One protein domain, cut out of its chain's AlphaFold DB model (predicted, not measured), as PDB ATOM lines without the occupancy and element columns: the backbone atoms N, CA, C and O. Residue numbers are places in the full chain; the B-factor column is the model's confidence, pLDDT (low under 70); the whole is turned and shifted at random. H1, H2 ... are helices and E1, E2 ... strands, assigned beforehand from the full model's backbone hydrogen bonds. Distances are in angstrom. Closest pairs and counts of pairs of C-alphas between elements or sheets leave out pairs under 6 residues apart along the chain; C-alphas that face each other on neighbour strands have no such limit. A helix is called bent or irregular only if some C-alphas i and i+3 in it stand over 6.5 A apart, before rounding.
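Overview. This is residues 5 to 96 of the 120 residues of the protein "28S ribosomal protein S34, mitochondrial" of Trichoplax sp. H2 (UniProt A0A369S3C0). A strongly twisted, curled sheet of four strands has the short helix H2 packed on it near E4 and E3, while H3 only grazes it and the longest helix, H1, lies apart at one end of the domain. The long strands E2 and E3 make a bent hairpin, and a long link from E3 brings the printed part back to the short strand E4 at the other edge of the sheet. The 92 printed residues hold three named helices and then four strands, in the order H1 H2 H3 E1 E2 E3 E4; the sheet's order is E3 E2 E1 E4, antiparallel throughout. The class is mixed, helices and strands, with under half of the residues, 45, in named elements. The whole is compact, with a radius of gyration of the C-alphas of 12.9 A and spans of 40 by 33 by 21 A.

Along the chain. H1, residues 5 to 14, begins at C-alpha 5 (-35.654, 22.271, 19.324) and is 14.3 A long. H2 is residues 22 to 27, H3 residues 30 to 33 and E1 residues 37 to 40. E2, residues 51 to 59, is 20.5 A long and bends by 75 degrees at residue 55. E3, residues 66 to 74, is 22.2 A long and bends by 67 degrees at residue 71. E4, residues 93 to 95, ends at C-alpha 95 (-39.314, 29.345, 35.221).

Arrangement. E1, E2 and E3 form a meander, each strand the antiparallel neighbour of the one before. With E4 beside E1 they make a Greek key, a meander whose first strand is the antiparallel neighbour of the fourth. E2 and E3 are a hairpin, with N 53 and O 71 2.9 A apart, within hydrogen-bond range. E1 and E2 are a hairpin too, with N 52 and O 38 at 2.8 A. Between E1 and E4, N 39 and O 94 are 2.8 A apart. H2 is on the sheet; its closest C-alphas to E4 are those of Leu 22 and Trp 93, 5.6 A. H2 and H3 only just touch, only at the corner by their link, closest at the C-alphas of Leu 26 and Tyr 32, 4.7 A. H3 only grazes the sheet, with residues 31 to 33. H1 is not on the sheet and is apart from H2 and H3. Each O i to N i+4 pair in H1 and H2 is within hydrogen-bond range; H3 is too short for such a pair, and its one O i to N i+3 pair is within range.

Size, cuts and confidence. The C-alphas of Pro 5 and Arg 61, the two farthest apart, are 41.1 A from each other. The printed part has no cut. The link from E3 to E4, 18 residues, is long; in it residues 77 to 78 and 83 to 84 make short antiparallel pairings with E3. Mean pLDDT of the printed part is 86.3, with residues 5 to 18 under 70.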
ATOM      1  N   PRO A   5     -36.079  20.925  19.718       50.78
ATOM      2  CA  PRO A   5     -35.654  22.271  19.324       50.78
ATOM      3  C   PRO A   5     -35.888  23.331  20.410       50.78
ATOM      4  O   PRO A   5     -35.098  24.272  20.529       50.78
ATOM      5  N   VAL A   6     -36.923  23.172  21.243       54.28
ATOM      6  CA  VAL A   6     -37.244  24.106  22.336       54.28
ATOM      7  C   VAL A   6     -36.157  24.064  23.411       54.28
ATOM      8  O   VAL A   6     -35.759  25.110  23.920       54.28
ATOM      9  N   MET A   7     -35.598  22.884  23.695       52.81
ATOM     10  CA  MET A   7     -34.529  22.700  24.687       52.81
ATOM     11  C   MET A   7     -33.192  23.285  24.222       52.81
ATOM     12  O   MET A   7     -32.493  23.939  25.000       52.81
ATOM     13  N   ARG A   8     -32.860  23.143  22.932       51.25
ATOM     14  CA  ARG A   8     -31.718  23.849  22.322       51.25
ATOM     15  C   ARG A   8     -31.907  25.364  22.384       51.25
ATOM     16  O   ARG A   8     -30.989  26.071  22.795       51.25
ATOM     17  N   LYS A   9     -33.103  25.857  22.047       51.25
ATOM     18  CA  LYS A   9     -33.442  27.285  22.106       51.25
ATOM     19  C   LYS A   9     -33.361  27.827  23.535       51.25
ATOM     20  O   LYS A   9     -32.778  28.885  23.736       51.25
ATOM     21  N   LEU A  10     -33.851  27.086  24.531       57.25
ATOM     22  CA  LEU A  10     -33.774  27.466  25.942       57.25
ATOM     23  C   LEU A  10     -32.319  27.515  26.430       57.25
ATOM     24  O   LEU A  10     -31.915  28.508  27.022       57.25
ATOM     25  N   ASN A  11     -31.494  26.512  26.112       52.25
ATOM     26  CA  ASN A  11     -30.066  26.538  26.450       52.25
ATOM     27  C   ASN A  11     -29.316  27.709  25.781       52.25
ATOM     28  O   ASN A  11     -28.455  28.317  26.419       52.25
ATOM     29  N   LEU A  12     -29.666  28.084  24.542       53.06
ATOM     30  CA  LEU A  12     -29.136  29.289  23.892       53.06
ATOM     31  C   LEU A  12     -29.626  30.588  24.554       53.06
ATOM     32  O   LEU A  12     -28.814  31.473  24.804       53.06
ATOM     33  N   LEU A  13     -30.915  30.694  24.893       56.25
ATOM     34  CA  LEU A  13     -31.509  31.869  25.556       56.25
ATOM     35  C   LEU A  13     -30.975  32.095  26.977       56.25
ATOM     36  O   LEU A  13     -31.078  33.192  27.527       56.25
ATOM     37  N   LEU A  14     -30.419  31.054  27.590       58.28
ATOM     38  CA  LEU A  14     -29.821  31.109  28.918       58.28
ATOM     39  C   LEU A  14     -28.314  31.385  28.888       58.28
ATOM     40  O   LEU A  14     -27.742  31.720  29.928       58.28
ATOM     41  N   LYS A  15     -27.665  31.289  27.722       47.62
ATOM     42  CA  LYS A  15     -26.236  31.568  27.560       47.62
ATOM     43  C   LYS A  15     -25.972  33.052  27.847       47.62
ATOM     44  O   LYS A  15     -26.474  33.927  27.153       47.62
ATOM     45  N   GLY A  16     -25.216  33.339  28.909       45.50
ATOM     46  CA  GLY A  16     -24.895  34.706  29.351       45.50
ATOM     47  C   GLY A  16     -25.892  35.338  30.334       45.50
ATOM     48  O   GLY A  16     -25.603  36.393  30.893       45.50
ATOM     49  N   ARG A  17     -27.036  34.696  30.629       57.22
ATOM     50  CA  ARG A  17     -27.950  35.180  31.677       57.22
ATOM     51  C   ARG A  17     -27.462  34.742  33.050       57.22
ATOM     52  O   ARG A  17     -27.275  33.558  33.321       57.22
ATOM     53  N   SER A  18     -27.310  35.709  33.952       59.50
ATOM     54  CA  SER A  18     -27.030  35.411  35.351       59.50
ATOM     55  C   SER A  18     -28.234  34.706  35.975       59.50
ATOM     56  O   SER A  18     -29.282  35.311  36.198       59.50
ATOM     57  N   LEU A  19     -28.096  33.408  36.232       80.56
ATOM     58  CA  LEU A  19     -29.149  32.608  36.843       80.56
ATOM     59  C   LEU A  19     -29.458  33.114  38.262       80.56
ATOM     60  O   LEU A  19     -28.588  33.605  38.996       80.56
ATOM     61  N   ALA A  20     -30.720  32.982  38.662       88.50
ATOM     62  CA  ALA A  20     -31.211  33.444  39.952       88.50
ATOM     63  C   ALA A  20     -31.335  32.291  40.959       88.50
ATOM     64  O   ALA A  20     -31.358  31.105  40.606       88.50
ATOM     65  N   ASN A  21     -31.375  32.648  42.242       94.38
ATOM     66  CA  ASN A  21     -31.816  31.728  43.284       94.38
ATOM     67  C   ASN A  21     -33.352  31.593  43.242       94.38
ATOM     68  O   ASN A  21     -34.041  32.424  42.649       94.38
ATOM     69  N   LEU A  22     -33.895  30.544  43.858       94.56
ATOM     70  CA  LEU A  22     -35.327  30.267  43.813       94.56
ATOM     71  C   LEU A  22     -36.174  31.385  44.450       94.56
ATOM     72  O   LEU A  22     -37.131  31.792  43.802       94.56
ATOM     73  N   PRO A  23     -35.851  31.937  45.641       95.00
ATOM     74  CA  PRO A  23     -36.620  33.051  46.205       95.00
ATOM     75  C   PRO A  23     -36.732  34.247  45.252       95.00
ATOM     76  O   PRO A  23     -37.829  34.753  45.050       95.00
ATOM     77  N   ASN A  24     -35.639  34.637  44.590       93.00
ATOM     78  CA  ASN A  24     -35.641  35.741  43.627       93.00
ATOM     79  C   ASN A  24     -36.477  35.428  42.382       93.00
ATOM     80  O   ASN A  24     -37.097  36.336  41.833       93.00
ATOM     81  N   VAL A  25     -36.490  34.170  41.927       92.31
ATOM     82  CA  VAL A  25     -37.378  33.732  40.840       92.31
ATOM     83  C   VAL A  25     -38.835  33.851  41.277       92.31
ATOM     84  O   VAL A  25     -39.624  34.494  40.593       92.31
ATOM     85  N   LEU A  26     -39.188  33.281  42.430       93.06
ATOM     86  CA  LEU A  26     -40.568  33.233  42.916       93.06
ATOM     87  C   LEU A  26     -41.108  34.618  43.286       93.06
ATOM     88  O   LEU A  26     -42.263  34.904  42.998       93.06
ATOM     89  N   ASN A  27     -40.286  35.503  43.859       92.38
ATOM     90  CA  ASN A  27     -40.703  36.852  44.257       92.38
ATOM     91  C   ASN A  27     -41.119  37.737  43.067       92.38
ATOM     92  O   ASN A  27     -41.830  38.716  43.241       92.38
ATOM     93  N   ARG A  28     -40.681  37.392  41.850       89.81
ATOM     94  CA  ARG A  28     -41.052  38.097  40.612       89.81
ATOM     95  C   ARG A  28     -42.335  37.559  39.977       89.81
ATOM     96  O   ARG A  28     -42.813  38.135  39.006       89.81
ATOM     97  N   LEU A  29     -42.867  36.445  40.479       89.44
ATOM     98  CA  LEU A  29     -44.057  35.794  39.942       89.44
ATOM     99  C   LEU A  29     -45.299  36.175  40.745       89.44
ATOM    100  O   LEU A  29     -45.262  36.297  41.971       89.44
ATOM    101  N   LYS A  30     -46.438  36.271  40.051       90.19
ATOM    102  CA  LYS A  30     -47.746  36.424  40.694       90.19
ATOM    103  C   LYS A  30     -47.976  35.275  41.682       90.19
ATOM    104  O   LYS A  30     -47.674  34.122  41.370       90.19
ATOM    105  N   TYR A  31     -48.489  35.599  42.869       91.56
ATOM    106  CA  TYR A  31     -48.726  34.638  43.958       91.56
ATOM    107  C   TYR A  31     -47.502  33.768  44.281       91.56
ATOM    108  O   TYR A  31     -47.629  32.579  44.570       91.56
ATOM    109  N   TYR A  32     -46.305  34.348  44.173       93.50
ATOM    110  CA  TYR A  32     -45.037  33.666  44.416       93.50
ATOM    111  C   TYR A  32     -44.825  32.406  43.565       93.50
ATOM    112  O   TYR A  32     -44.110  31.488  43.966       93.50
ATOM    113  N   GLY A  33     -45.462  32.344  42.394       91.94
ATOM    114  CA  GLY A  33     -45.334  31.230  41.465       91.94
ATOM    115  C   GLY A  33     -46.057  29.954  41.890       91.94
ATOM    116  O   GLY A  33     -45.748  28.906  41.335       91.94
ATOM    117  N   ILE A  34     -47.003  29.999  42.837       95.25
ATOM    118  CA  ILE A  34     -47.844  28.833  43.162       95.25
ATOM    119  C   ILE A  34     -48.557  28.339  41.889       95.25
ATOM    120  O   ILE A  34     -49.115  29.126  41.130       95.25
ATOM    121  N   GLY A  35     -48.489  27.031  41.636       93.38
ATOM    122  CA  GLY A  35     -48.983  26.371  40.424       93.38
ATOM    123  C   GLY A  35     -48.020  26.421  39.232       93.38
ATOM    124  O   GLY A  35     -48.176  25.644  38.294       93.38
ATOM    125  N   LYS A  36     -46.990  27.275  39.261       92.19
ATOM    126  CA  LYS A  36     -46.001  27.372  38.179       92.19
ATOM    127  C   LYS A  36     -44.932  26.285  38.304       92.19
ATOM    128  O   LYS A  36     -44.594  25.821  39.398       92.19
ATOM    129  N   LYS A  37     -44.370  25.908  37.153       94.19
ATOM    130  CA  LYS A  37     -43.258  24.961  37.043       94.19
ATOM    131  C   LYS A  37     -41.936  25.722  37.027       94.19
ATOM    132  O   LYS A  37     -41.740  26.639  36.232       94.19
ATOM    133  N   VAL A  38     -41.011  25.322  37.889       93.50
ATOM    134  CA  VAL A  38     -39.645  25.854  37.921       93.50
ATOM    135  C   VAL A  38     -38.636  24.730  37.762       93.50
ATOM    136  O   VAL A  38     -38.800  23.645  38.314       93.50
ATOM    137  N   THR A  39     -37.564  24.977  37.027       93.19
ATOM    138  CA  THR A  39     -36.504  23.996  36.788       93.19
ATOM    139  C   THR A  39     -35.149  24.520  37.242       93.19
ATOM    140  O   THR A  39     -34.987  25.693  37.594       93.19
ATOM    141  N   ARG A  40     -34.157  23.631  37.253       91.94
ATOM    142  CA  ARG A  40     -32.754  23.976  37.440       91.94
ATOM    143  C   ARG A  40     -32.037  23.835  36.107       91.94
ATOM    144  O   ARG A  40     -32.185  22.815  35.446       91.94
ATOM    145  N   ALA A  41     -31.173  24.790  35.776       86.75
ATOM    146  CA  ALA A  41     -30.376  24.765  34.551       86.75
ATOM    147  C   ALA A  41     -29.586  23.455  34.377       86.75
ATOM    148  O   ALA A  41     -29.507  22.916  33.282       86.75
ATOM    149  N   ILE A  42     -29.085  22.871  35.474       86.88
ATOM    150  CA  ILE A  42     -28.354  21.593  35.439       86.88
ATOM    151  C   ILE A  42     -29.196  20.390  34.982       86.88
ATOM    152  O   ILE A  42     -28.640  19.325  34.720       86.88
ATOM    153  N   TRP A  43     -30.523  20.521  34.959       87.75
ATOM    154  CA  TRP A  43     -31.438  19.479  34.507       87.75
ATOM    155  C   TRP A  43     -31.792  19.606  33.028       87.75
ATOM    156  O   TRP A  43     -32.300  18.648  32.466       87.75
ATOM    157  N   LEU A  44     -31.456  20.727  32.382       81.94
ATOM    158  CA  LEU A  44     -31.714  20.952  30.953       81.94
ATOM    159  C   LEU A  44     -30.859  20.081  30.023       81.94
ATOM    160  O   LEU A  44     -31.001  20.153  28.808       81.94
ATOM    161  N   LYS A  45     -29.950  19.287  30.592       80.12
ATOM    162  CA  LYS A  45     -29.166  18.274  29.881       80.12
ATOM    163  C   LYS A  45     -29.932  16.970  29.637       80.12
ATOM    164  O   LYS A  45     -29.425  16.121  28.920       80.12
ATOM    165  N   TYR A  46     -31.062  16.772  30.315       80.69
ATOM    166  CA  TYR A  46     -31.916  15.608  30.111       80.69
ATOM    167  C   TYR A  46     -32.981  15.953  29.076       80.69
ATOM    168  O   TYR A  46     -33.554  17.043  29.132       80.69
ATOM    169  N   ASP A  47     -33.252  15.016  28.172       80.75
ATOM    170  CA  ASP A  47     -34.315  15.169  27.178       80.75
ATOM    171  C   ASP A  47     -35.695  15.121  27.844       80.75
ATOM    172  O   ASP A  47     -36.625  15.821  27.442       80.75
ATOM    173  N   GLU A  48     -35.832  14.333  28.915       87.19
ATOM    174  CA  GLU A  48     -37.085  14.232  29.651       87.19
ATOM    175  C   GLU A  48     -37.255  15.394  30.651       87.19
ATOM    176  O   GLU A  48     -36.303  15.811  31.327       87.19
ATOM    177  N   PRO A  49     -38.488  15.900  30.840       87.31
ATOM    178  CA  PRO A  49     -38.716  17.092  31.640       87.31
ATOM    179  C   PRO A  49     -38.396  16.854  33.118       87.31
ATOM    180  O   PRO A  49     -38.779  15.845  33.715       87.31
ATOM    181  N   SER A  50     -37.719  17.831  33.720       90.69
ATOM    182  CA  SER A  50     -37.384  17.837  35.142       90.69
ATOM    183  C   SER A  50     -37.691  19.205  35.744       90.69
ATOM    184  O   SER A  50     -37.111  20.210  35.328       90.69
ATOM    185  N   TYR A  51     -38.602  19.268  36.709       94.69
ATOM    186  CA  TYR A  51     -39.069  20.515  37.311       94.69
ATOM    187  C   TYR A  51     -39.721  20.281  38.676       94.69
ATOM    188  O   TYR A  51     -40.030  19.162  39.070       94.69
ATOM    189  N   TRP A  52     -39.951  21.372  39.395       97.00
ATOM    190  CA  TRP A  52     -40.846  21.429  40.540       97.00
ATOM    191  C   TRP A  52     -42.112  22.179  40.152       97.00
ATOM    192  O   TRP A  52     -42.017  23.288  39.627       97.00
ATOM    193  N   THR A  53     -43.275  21.624  40.473       96.12
ATOM    194  CA  THR A  53     -44.533  22.379  40.500       96.12
ATOM    195  C   THR A  53     -44.682  22.988  41.887       96.12
ATOM    196  O   THR A  53     -44.781  22.254  42.871       96.12
ATOM    197  N   ILE A  54     -44.661  24.315  41.991       96.88
ATOM    198  CA  ILE A  54     -44.702  25.008  43.284       96.88
ATOM    199  C   ILE A  54     -46.094  24.887  43.905       96.88
ATOM    200  O   ILE A  54     -47.088  25.249  43.284       96.88
ATOM    201  N   THR A  55     -46.169  24.432  45.154       97.00
ATOM    202  CA  THR A  55     -47.438  24.297  45.891       97.00
ATOM    203  C   THR A  55     -47.535  25.254  47.070       97.00
ATOM    204  O   THR A  55     -48.626  25.699  47.414       97.00
ATOM    205  N   ARG A  56     -46.404  25.601  47.694       96.69
ATOM    206  CA  ARG A  56     -46.360  26.528  48.828       96.69
ATOM    207  C   ARG A  56     -45.042  27.278  48.871       96.69
ATOM    208  O   ARG A  56     -43.980  26.693  48.656       96.69
ATOM    209  N   VAL A  57     -45.101  28.547  49.259       96.31
ATOM    210  CA  VAL A  57     -43.925  29.386  49.504       96.31
ATOM    211  C   VAL A  57     -44.114  30.131  50.819       96.31
ATOM    212  O   VAL A  57     -45.197  30.619  51.114       96.31
ATOM    213  N   SER A  58     -43.060  30.192  51.626       95.44
ATOM    214  CA  SER A  58     -43.004  30.971  52.861       95.44
ATOM    215  C   SER A  58     -41.714  31.780  52.848       95.44
ATOM    216  O   SER A  58     -40.622  31.224  53.010       95.44
ATOM    217  N   PHE A  59     -41.843  33.082  52.600       93.56
ATOM    218  CA  PHE A  59     -40.737  34.030  52.684       93.56
ATOM    219  C   PHE A  59     -40.419  34.359  54.142       93.56
ATOM    220  O   PHE A  59     -41.301  34.399  55.000       93.56
ATOM    221  N   LYS A  60     -39.139  34.595  54.425       91.31
ATOM    222  CA  LYS A  60     -38.713  35.258  55.658       91.31
ATOM    223  C   LYS A  60     -38.973  36.762  55.542       91.31
ATOM    224  O   LYS A  60     -39.211  37.269  54.449       91.31
ATOM    225  N   ARG A  61     -38.877  37.477  56.669       87.88
ATOM    226  CA  ARG A  61     -39.107  38.934  56.743       87.88
ATOM    227  C   ARG A  61     -38.269  39.743  55.748       87.88
ATOM    228  O   ARG A  61     -38.724  40.775  55.288       87.88
ATOM    229  N   ASP A  62     -37.075  39.263  55.409       87.25
ATOM    230  CA  ASP A  62     -36.167  39.934  54.473       87.25
ATOM    231  C   ASP A  62     -36.522  39.750  52.989       87.25
ATOM    232  O   ASP A  62     -35.883  40.357  52.142       87.25
ATOM    233  N   MET A  63     -37.493  38.892  52.655       83.00
ATOM    234  CA  MET A  63     -37.895  38.520  51.288       83.00
ATOM    235  C   MET A  63     -36.798  37.923  50.380       83.00
ATOM    236  O   MET A  63     -37.104  37.407  49.305       83.00
ATOM    237  N   TYR A  64     -35.538  37.888  50.815       86.00
ATOM    238  CA  TYR A  64     -34.426  37.246  50.108       86.00
ATOM    239  C   TYR A  64     -34.334  35.747  50.403       86.00
ATOM    240  O   TYR A  64     -33.737  34.979  49.638       86.00
ATOM    241  N   HIS A  65     -34.942  35.305  51.502       89.31
ATOM    242  CA  HIS A  65     -34.976  33.908  51.903       89.31
ATOM    243  C   HIS A  65     -36.398  33.362  51.863       89.31
ATOM    244  O   HIS A  65     -37.332  33.976  52.369       89.31
ATOM    245  N   ALA A  66     -36.551  32.147  51.340       93.19
ATOM    246  CA  ALA A  66     -37.818  31.437  51.380       93.19
ATOM    247  C   ALA A  66     -37.621  29.939  51.606       93.19
ATOM    248  O   ALA A  66     -36.651  29.334  51.134       93.19
ATOM    249  N   ASN A  67     -38.583  29.339  52.300       96.06
ATOM    250  CA  ASN A  67     -38.854  27.917  52.193       96.06
ATOM    251  C   ASN A  67     -39.906  27.721  51.098       96.06
ATOM    252  O   ASN A  67     -40.923  28.411  51.085       96.06
ATOM    253  N   ALA A  68     -39.668  26.770  50.201       97.00
ATOM    254  CA  ALA A  68     -40.605  26.414  49.146       97.00
ATOM    255  C   ALA A  68     -40.901  24.915  49.205       97.00
ATOM    256  O   ALA A  68     -40.044  24.115  49.599       97.00
ATOM    257  N   TRP A  69     -42.113  24.551  48.811       98.25
ATOM    258  CA  TRP A  69     -42.576  23.181  48.660       98.25
ATOM    259  C   TRP A  69     -43.186  23.016  47.282       98.25
ATOM    260  O   TRP A  69     -43.726  23.964  46.705       98.25
ATOM    261  N   GLY A  70     -43.091  21.803  46.765       97.62
ATOM    262  CA  GLY A  70     -43.652  21.477  45.475       97.62
ATOM    263  C   GLY A  70     -43.686  19.986  45.227       97.62
ATOM    264  O   GLY A  70     -43.124  19.206  45.996       97.62
ATOM    265  N   ILE A  71     -44.336  19.616  44.134       97.88
ATOM    266  CA  ILE A  71     -44.305  18.265  43.585       97.88
ATOM    267  C   ILE A  71     -43.108  18.179  42.640       97.88
ATOM    268  O   ILE A  71     -42.932  19.058  41.791       97.88
ATOM    269  N   PHE A  72     -42.268  17.161  42.811       97.88
ATOM    270  CA  PHE A  72     -41.088  16.983  41.977       97.88
ATOM    271  C   PHE A  72     -41.392  16.070  40.796       97.88
ATOM    272  O   PHE A  72     -41.846  14.943  40.980       97.88
ATOM    273  N   THR A  73     -41.075  16.536  39.595       95.19
ATOM    274  CA  THR A  73     -40.983  15.698  38.402       95.19
ATOM    275  C   THR A  73     -39.518  15.598  38.009       95.19
ATOM    276  O   THR A  73     -38.870  16.617  37.764       95.19
ATOM    277  N   PHE A  74     -38.984  14.383  37.927       95.75
ATOM    278  CA  PHE A  74     -37.630  14.137  37.444       95.75
ATOM    279  C   PHE A  74     -37.644  13.150  36.297       95.75
ATOM    280  O   PHE A  74     -38.131  12.028  36.436       95.75
ATOM    281  N   ARG A  75     -37.093  13.586  35.167       92.50
ATOM    282  CA  ARG A  75     -37.045  12.824  33.921       92.50
ATOM    283  C   ARG A  75     -38.393  12.178  33.576       92.50
ATOM    284  O   ARG A  75     -38.497  10.972  33.379       92.50
ATOM    285  N   GLY A  76     -39.447  12.991  33.604       90.94
ATOM    286  CA  GLY A  76     -40.820  12.564  33.321       90.94
ATOM    287  C   GLY A  76     -41.542  11.816  34.450       90.94
ATOM    288  O   GLY A  76     -42.759  11.669  34.374       90.94
ATOM    289  N   LYS A  77     -40.859  11.391  35.520       95.44
ATOM    290  CA  LYS A  77     -41.491  10.706  36.661       95.44
ATOM    291  C   LYS A  77     -41.876  11.703  37.744       95.44
ATOM    292  O   LYS A  77     -41.014  12.419  38.250       95.44
ATOM    293  N   THR A  78     -43.159  11.749  38.087       96.00
ATOM    294  CA  THR A  78     -43.713  12.705  39.055       96.00
ATOM    295  C   THR A  78     -43.955  12.032  40.399       96.00
ATOM    296  O   THR A  78     -44.530  10.951  40.454       96.00
ATOM    297  N   GLU A  79     -43.500  12.667  41.476       96.25
ATOM    298  CA  GLU A  79     -43.799  12.247  42.845       96.25
ATOM    299  C   GLU A  79     -45.268  12.535  43.191       96.25
ATOM    300  O   GLU A  79     -45.835  13.529  42.746       96.25
ATOM    301  N   GLU A  80     -45.890  11.700  44.021       95.00
ATOM    302  CA  GLU A  80     -47.299  11.887  44.404       95.00
ATOM    303  C   GLU A  80     -47.491  13.013  45.424       95.00
ATOM    304  O   GLU A  80     -48.507  13.708  45.428       95.00
ATOM    305  N   GLN A  81     -46.509  13.206  46.306       95.81
ATOM    306  CA  GLN A  81     -46.618  14.118  47.437       95.81
ATOM    307  C   GLN A  81     -45.678  15.308  47.295       95.81
ATOM    308  O   GLN A  81     -44.517  15.189  46.899       95.81
ATOM    309  N   ALA A  82     -46.178  16.481  47.683       97.00
ATOM    310  CA  ALA A  82     -45.355  17.674  47.738       97.00
ATOM    311  C   ALA A  82     -44.340  17.581  48.885       97.00
ATOM    312  O   ALA A  82     -44.678  17.238  50.018       97.00
ATOM    313  N   ARG A  83     -43.098  17.985  48.621       97.94
ATOM    314  CA  ARG A  83     -42.037  18.043  49.633       97.94
ATOM    315  C   ARG A  83     -41.243  19.334  49.563       97.94
ATOM    316  O   ARG A  83     -41.368  20.131  48.633       97.94
ATOM    317  N   LYS A  84     -40.425  19.560  50.594       97.88
ATOM    318  CA  LYS A  84     -39.587  20.756  50.696       97.88
ATOM    319  C   LYS A  84     -38.529  20.759  49.595       97.88
ATOM    320  O   LYS A  84     -37.740  19.819  49.477       97.88
ATOM    321  N   ILE A  85     -38.466  21.856  48.848       97.50
ATOM    322  CA  ILE A  85     -37.462  22.064  47.810       97.50
ATOM    323  C   ILE A  85     -36.119  22.339  48.487       97.50
ATOM    324  O   ILE A  85     -35.996  23.195  49.366       97.50
ATOM    325  N   ARG A  86     -35.095  21.583  48.091       95.69
ATOM    326  CA  ARG A  86     -33.721  21.761  48.576       95.69
ATOM    327  C   ARG A  86     -32.930  22.653  47.625       95.69
ATOM    328  O   ARG A  86     -33.288  22.837  46.465       95.69
ATOM    329  N   SER A  87     -31.813  23.192  48.113       94.50
ATOM    330  CA  SER A  87     -30.880  23.985  47.297       94.50
ATOM    331  C   SER A  87     -31.496  25.248  46.672       94.50
ATOM    332  O   SER A  87     -31.018  25.730  45.642       94.50
ATOM    333  N   CYS A  88     -32.510  25.836  47.323       93.75
ATOM    334  CA  CYS A  88     -33.189  27.058  46.875       93.75
ATOM    335  C   CYS A  88     -32.223  28.231  46.635       93.75
ATOM    336  O   CYS A  88     -32.458  29.044  45.754       93.75
ATOM    337  N   ARG A  89     -31.110  28.312  47.377       91.44
ATOM    338  CA  ARG A  89     -30.139  29.418  47.259       91.44
ATOM    339  C   ARG A  89     -29.200  29.319  46.058       91.44
ATOM    340  O   ARG A  89     -28.547  30.299  45.717       91.44
ATOM    341  N   LYS A  90     -29.081  28.146  45.432       92.12
ATOM    342  CA  LYS A  90     -28.176  27.971  44.292       92.12
ATOM    343  C   LYS A  90     -28.683  28.791  43.105       92.12
ATOM    344  O   LYS A  90     -29.865  28.738  42.791       92.12
ATOM    345  N   ARG A  91     -27.789  29.517  42.437       90.69
ATOM    346  CA  ARG A  91     -28.098  30.381  41.291       90.69
ATOM    347  C   ARG A  91     -28.203  29.571  40.007       90.69
ATOM    348  O   ARG A  91     -27.275  29.519  39.216       90.69
ATOM    349  N   GLN A  92     -29.304  28.851  39.868       90.75
ATOM    350  CA  GLN A  92     -29.527  27.931  38.753       90.75
ATOM    351  C   GLN A  92     -31.011  27.777  38.409       90.75
ATOM    352  O   GLN A  92     -31.351  26.889  37.637       90.75
ATOM    353  N   TRP A  93     -31.891  28.557  39.042       92.00
ATOM    354  CA  TRP A  93     -33.334  28.377  38.940       92.00
ATOM    355  C   TRP A  93     -33.917  29.176  37.788       92.00
ATOM    356  O   TRP A  93     -33.471  30.287  37.499       92.00
ATOM    357  N   LEU A  94     -34.921  28.580  37.154       89.69
ATOM    358  CA  LEU A  94     -35.581  29.064  35.953       89.69
ATOM    359  C   LEU A  94     -37.072  28.771  36.040       89.69
ATOM    360  O   LEU A  94     -37.469  27.764  36.625       89.69
ATOM    361  N   VAL A  95     -37.889  29.620  35.428       89.31
ATOM    362  CA  VAL A  95     -39.314  29.345  35.221       89.31
ATOM    363  C   VAL A  95     -39.450  28.599  33.901       89.31
ATOM    364  O   VAL A  95     -38.832  28.996  32.914       89.31
ATOM    365  N   LEU A  96     -40.220  27.515  33.888       84.94
ATOM    366  CA  LEU A  96     -40.670  26.922  32.636       84.94
ATOM    367  C   LEU A  96     -41.917  27.693  32.200       84.94
ATOM    368  O   LEU A  96     -42.952  27.625  32.864       84.94
TER     369      LEU A  96